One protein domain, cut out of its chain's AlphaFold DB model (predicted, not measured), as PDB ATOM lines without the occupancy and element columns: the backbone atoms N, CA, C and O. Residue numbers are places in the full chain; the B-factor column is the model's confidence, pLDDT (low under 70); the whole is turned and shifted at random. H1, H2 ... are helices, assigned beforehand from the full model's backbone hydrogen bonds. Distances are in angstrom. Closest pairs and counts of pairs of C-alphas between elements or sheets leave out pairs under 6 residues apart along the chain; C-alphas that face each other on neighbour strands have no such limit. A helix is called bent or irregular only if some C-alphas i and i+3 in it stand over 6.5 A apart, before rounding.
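AT A GLANCE: This is residues 2 to 44 of the 93 residues of the protein "Alcohol dehydrogenase, iron-containing" of Pseudomonas amygdali pv. lachrymans (UniProt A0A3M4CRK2). Two helices make a rough T: H1, sharply kinked, is the crossbar, and H2 is the stem, which begins beside H1 and runs away from it. The link of residues 20 to 25 folds back from the end of H1 to the foot of this stem, and the far part of the stem sticks out with residues 36 to 42. The printed part has 43 residues with two named helices, H1 then H2 along the chain, and no named strand; its class is all helix. It is only just compact, close to loose, with a radius of gyration of the C-alphas of 10.6 A, and its outline is flat, spanning 29 by 24 by 12 A.

HOW THE PARTS SIT: H1, residues 3 to 19, is the longest helix by residues. It has a kink of 91 degrees near residue 10, and it is irregular, with C-alphas 4 and 7 standing 7.9 A apart. H2, residues 26 to 40, touches H1 with residues 26 to 30 alone. The closest C-alphas of the two helices are those of Asp 14 and Gly 26, 4.0 A apart. Their lines stand at 86 degrees, about perpendicular, and their centres are 12.2 A apart. In H2 every O i to N i+4 pair is within hydrogen-bond range; in H1 8 of 13 are.

IN THESE COORDINATES: H1 begins at C-alpha 3, at (277.942, 179.743, 192.769), and measures 20.0 A from first to last C-alpha. H2 measures 21.3 A, from C-alpha 26 at (286.203, 171.970, 198.284) to C-alpha 40 at (267.125, 169.579, 207.475).

THE WHOLE: The two C-alphas farthest apart are those of Val 8 and Gly 42, at 29.3 A. Residues 36 to 42, of which 36 to 40 belong to H2, stand free. The link from H1 to H2 is short, with 6 residues. The printed part has no cut. Its mean pLDDT is 97.3, and no printed residue is under 70.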
ATOM      1  N   LEU A   2     276.977 182.128 196.252       94.94
ATOM      2  CA  LEU A   2     278.167 181.255 196.310       94.94
ATOM      3  C   LEU A   2     278.598 180.742 194.929       94.94
ATOM      4  O   LEU A   2     279.753 180.921 194.561       94.94
ATOM      5  N   GLU A   3     277.661 180.207 194.138       94.94
ATOM      6  CA  GLU A   3     277.942 179.743 192.769       94.94
ATOM      7  C   GLU A   3     278.459 180.871 191.862       94.94
ATOM      8  O   GLU A   3     279.459 180.719 191.169       94.94
ATOM      9  N   ALA A   4     277.853 182.059 191.946       95.88
ATOM     10  CA  ALA A   4     278.292 183.236 191.193       95.88
ATOM     11  C   ALA A   4     279.698 183.727 191.593       95.88
ATOM     12  O   ALA A   4     280.346 184.415 190.812       95.88
ATOM     13  N   ASN A   5     280.174 183.366 192.788       97.06
ATOM     14  CA  ASN A   5     281.508 183.684 193.293       97.06
ATOM     15  C   ASN A   5     282.479 182.487 193.207       97.06
ATOM     16  O   ASN A   5     283.607 182.585 193.691       97.06
ATOM     17  N   ARG A   6     282.075 181.352 192.617       97.00
ATOM     18  CA  ARG A   6     282.820 180.081 192.676       97.00
ATOM     19  C   ARG A   6     284.282 180.214 192.254       97.00
ATOM     20  O   ARG A   6     285.153 179.651 192.911       97.00
ATOM     21  N   SER A   7     284.558 180.991 191.206       96.94
ATOM     22  CA  SER A   7     285.903 181.166 190.641       96.94
ATOM     23  C   SER A   7     286.931 181.746 191.619       96.94
ATOM     24  O   SER A   7     288.118 181.480 191.461       96.94
ATOM     25  N   VAL A   8     286.497 182.499 192.637       97.75
ATOM     26  CA  VAL A   8     287.385 183.158 193.618       97.75
ATOM     27  C   VAL A   8     287.279 182.570 195.027       97.75
ATOM     28  O   VAL A   8     287.952 183.046 195.941       97.75
ATOM     29  N   LEU A   9     286.431 181.555 195.218       97.31
ATOM     30  CA  LEU A   9     286.180 180.924 196.517       97.31
ATOM     31  C   LEU A   9     286.830 179.546 196.670       97.31
ATOM     32  O   LEU A   9     286.736 178.974 197.749       97.31
ATOM     33  N   LEU A  10     287.474 179.001 195.631       97.25
ATOM     34  CA  LEU A  10     287.956 177.612 195.628       97.25
ATOM     35  C   LEU A  10     288.819 177.286 196.855       97.25
ATOM     36  O   LEU A  10     288.475 176.382 197.610       97.25
ATOM     37  N   LYS A  11     289.854 178.094 197.120       97.25
ATOM     38  CA  LYS A  11     290.746 177.882 198.266       97.25
ATOM     39  C   LYS A  11     290.003 177.990 199.603       97.25
ATOM     40  O   LYS A  11     290.181 177.155 200.480       97.25
ATOM     41  N   GLN A  12     289.175 179.019 199.773       97.50
ATOM     42  CA  GLN A  12     288.419 179.231 201.008       97.50
ATOM     43  C   GLN A  12     287.437 178.083 201.264       97.50
ATOM     44  O   GLN A  12     287.198 177.733 202.415       97.50
ATOM     45  N   MET A  13     286.883 177.487 200.206       98.06
ATOM     46  CA  MET A  13     286.003 176.328 200.324       98.06
ATOM     47  C   MET A  13     286.760 175.039 200.630       98.06
ATOM     48  O   MET A  13     286.220 174.203 201.349       98.06
ATOM     49  N   ASP A  14     287.995 174.881 200.148       98.12
ATOM     50  CA  ASP A  14     288.867 173.779 200.576       98.12
ATOM     51  C   ASP A  14     289.143 173.871 202.085       98.12
ATOM     52  O   ASP A  14     288.921 172.903 202.816       98.12
ATOM     53  N   ASP A  15     289.533 175.056 202.569       98.25
ATOM     54  CA  ASP A  15     289.786 175.305 203.994       98.25
ATOM     55  C   ASP A  15     288.507 175.073 204.835       98.25
ATOM     56  O   ASP A  15     288.534 174.398 205.868       98.25
ATOM     57  N   LEU A  16     287.355 175.572 204.369       98.25
ATOM     58  CA  LEU A  16     286.069 175.409 205.051       98.25
ATOM     59  C   LEU A  16     285.618 173.944 205.113       98.25
ATOM     60  O   LEU A  16     285.126 173.508 206.156       98.25
ATOM     61  N   ALA A  17     285.811 173.169 204.042       98.38
ATOM     62  CA  ALA A  17     285.485 171.745 204.035       98.38
ATOM     63  C   ALA A  17     286.280 170.975 205.103       98.38
ATOM     64  O   ALA A  17     285.722 170.105 205.775       98.38
ATOM     65  N   VAL A  18     287.552 171.337 205.321       98.00
ATOM     66  CA  VAL A  18     288.382 170.767 206.396       98.00
ATOM     67  C   VAL A  18     287.833 171.142 207.771       98.00
ATOM     68  O   VAL A  18     287.672 170.266 208.625       98.00
ATOM     69  N   TYR A  19     287.506 172.416 208.001       98.19
ATOM     70  CA  TYR A  19     286.973 172.867 209.293       98.19
ATOM     71  C   TYR A  19     285.636 172.214 209.645       98.19
ATOM     72  O   TYR A  19     285.409 171.857 210.802       98.19
ATOM     73  N   LEU A  20     284.781 172.001 208.647       97.81
ATOM     74  CA  LEU A  20     283.500 171.313 208.794       97.81
ATOM     75  C   LEU A  20     283.626 169.780 208.789       97.81
ATOM     76  O   LEU A  20     282.629 169.095 209.006       97.81
ATOM     77  N   ARG A  21     284.835 169.236 208.575       98.00
ATOM     78  CA  ARG A  21     285.117 167.792 208.479       98.00
ATOM     79  C   ARG A  21     284.235 167.090 207.443       98.00
ATOM     80  O   ARG A  21     283.706 166.007 207.697       98.00
ATOM     81  N   LEU A  22     284.056 167.722 206.285       98.12
ATOM     82  CA  LEU A  22     283.218 167.182 205.218       98.12
ATOM     83  C   LEU A  22     283.898 165.980 204.543       98.12
ATOM     84  O   LEU A  22     285.113 166.000 204.340       98.12
ATOM     85  N   PRO A  23     283.132 164.942 204.158       96.44
ATOM     86  CA  PRO A  23     283.676 163.789 203.441       96.44
ATOM     87  C   PRO A  23     284.125 164.152 202.018       96.44
ATOM     88  O   PRO A  23     285.063 163.555 201.492       96.44
ATOM     89  N   THR A  24     283.473 165.147 201.413       97.19
ATOM     90  CA  THR A  24     283.826 165.707 200.108       97.19
ATOM     91  C   THR A  24     284.522 167.053 200.319       97.19
ATOM     92  O   THR A  24     283.946 167.922 200.978       97.19
ATOM     93  N   PRO A  25     285.735 167.263 199.780       95.94
ATOM     94  CA  PRO A  25     286.439 168.532 199.915       95.94
ATOM     95  C   PRO A  25     285.911 169.611 198.955       95.94
ATOM     96  O   PRO A  25     285.178 169.338 197.998       95.94
ATOM     97  N   GLY A  26     286.352 170.844 199.198       97.19
ATOM     98  CA  GLY A  26     286.203 171.970 198.284       97.19
ATOM     99  C   GLY A  26     284.777 172.475 198.100       97.19
ATOM    100  O   GLY A  26     283.850 172.132 198.834       97.19
ATOM    101  N   PHE A  27     284.608 173.332 197.089       98.12
ATOM    102  CA  PHE A  27     283.358 174.058 196.845       98.12
ATOM    103  C   PHE A  27     282.137 173.136 196.749       98.12
ATOM    104  O   PHE A  27     281.106 173.435 197.344       98.12
ATOM    105  N   THR A  28     282.249 172.026 196.014       97.31
ATOM    106  CA  THR A  28     281.136 171.084 195.835       97.31
ATOM    107  C   THR A  28     280.711 170.477 197.169       97.31
ATOM    108  O   THR A  28     279.536 170.543 197.503       97.31
ATOM    109  N   GLY A  29     281.657 169.988 197.980       98.00
ATOM    110  CA  GLY A  29     281.332 169.415 199.286       98.00
ATOM    111  C   GLY A  29     280.658 170.412 200.228       98.00
ATOM    112  O   GLY A  29     279.673 170.072 200.882       98.00
ATOM    113  N   VAL A  30     281.136 171.661 200.259       98.38
ATOM    114  CA  VAL A  30     280.510 172.724 201.061       98.38
ATOM    115  C   VAL A  30     279.113 173.076 200.543       98.38
ATOM    116  O   VAL A  30     278.205 173.274 201.349       98.38
ATOM    117  N   MET A  31     278.923 173.164 199.224       97.50
ATOM    118  CA  MET A  31     277.618 173.473 198.635       97.50
ATOM    119  C   MET A  31     276.594 172.377 198.948       97.50
ATOM    120  O   MET A  31     275.493 172.693 199.394       97.50
ATOM    121  N   ASP A  32     276.971 171.109 198.781       97.75
ATOM    122  CA  ASP A  32     276.102 169.967 199.079       97.75
ATOM    123  C   ASP A  32     275.721 169.945 200.563       97.75
ATOM    124  O   ASP A  32     274.545 169.820 200.910       97.75
ATOM    125  N   TRP A  33     276.704 170.154 201.447       97.94
ATOM    126  CA  TRP A  33     276.467 170.277 202.885       97.94
ATOM    127  C   TRP A  33     275.504 171.426 203.217       97.94
ATOM    128  O   TRP A  33     274.584 171.245 204.013       97.94
ATOM    129  N   LEU A  34     275.675 172.597 202.594       97.25
ATOM    130  CA  LEU A  34     274.821 173.762 202.827       97.25
ATOM    131  C   LEU A  34     273.375 173.519 202.372       97.25
ATOM    132  O   LEU A  34     272.437 173.926 203.059       97.25
ATOM    133  N   LEU A  35     273.185 172.882 201.214       96.19
ATOM    134  CA  LEU A  35     271.858 172.548 200.694       96.19
ATOM    135  C   LEU A  35     271.159 171.504 201.572       96.19
ATOM    136  O   LEU A  35     269.998 171.707 201.924       96.19
ATOM    137  N   ALA A  36     271.880 170.463 202.000       97.25
ATOM    138  CA  ALA A  36     271.365 169.463 202.934       97.25
ATOM    139  C   ALA A  36     270.997 170.083 204.292       97.25
ATOM    140  O   ALA A  36     269.947 169.775 204.852       97.25
ATOM    141  N   LEU A  37     271.821 171.004 204.809       97.62
ATOM    142  CA  LEU A  37     271.521 171.714 206.051       97.62
ATOM    143  C   LEU A  37     270.222 172.516 205.931       97.62
ATOM    144  O   LEU A  37     269.383 172.427 206.823       97.62
ATOM    145  N   ARG A  38     270.040 173.283 204.843       97.19
ATOM    146  CA  ARG A  38     268.810 174.063 204.604       97.19
ATOM    147  C   ARG A  38     267.568 173.180 204.640       97.19
ATOM    148  O   ARG A  38     266.607 173.545 205.310       97.19
ATOM    149  N   GLU A  39     267.616 172.033 203.967       96.75
ATOM    150  CA  GLU A  39     266.526 171.054 203.963       96.75
ATOM    151  C   GLU A  39     266.228 170.541 205.379       96.75
ATOM    152  O   GLU A  39     265.086 170.602 205.835       96.75
ATOM    153  N   GLN A  40     267.261 170.124 206.119       98.12
ATOM    154  CA  GLN A  40     267.125 169.579 207.475       98.12
ATOM    155  C   GLN A  40     266.465 170.547 208.463       98.12
ATOM    156  O   GLN A  40     265.739 170.104 209.354       98.12
ATOM    157  N   ILE A  41     266.720 171.851 208.329       98.06
ATOM    158  CA  ILE A  41     266.152 172.876 209.220       98.06
ATOM    159  C   ILE A  41     264.917 173.578 208.638       98.06
ATOM    160  O   ILE A  41     264.433 174.542 209.229       98.06
ATOM    161  N   GLY A  42     264.393 173.106 207.503       96.69
ATOM    162  CA  GLY A  42     263.144 173.599 206.918       96.69
ATOM    163  C   GLY A  42     263.241 174.968 206.237       96.69
ATOM    164  O   GLY A  42     262.254 175.701 206.199       96.69
ATOM    165  N   ILE A  43     264.407 175.339 205.701       97.38
ATOM    166  CA  ILE A  43     264.547 176.532 204.852       97.38
ATOM    167  C   ILE A  43     264.156 176.166 203.419       97.38
ATOM    168  O   ILE A  43     264.817 175.339 202.794       97.38
ATOM    169  N   ALA A  44     263.143 176.854 202.884       96.62
ATOM    170  CA  ALA A  44     262.685 176.724 201.500       96.62
ATOM    171  C   ALA A  44     263.846 176.769 200.490       96.62
ATOM    172  O   ALA A  44     264.779 177.567 200.645       96.62
TER     173      ALA A  44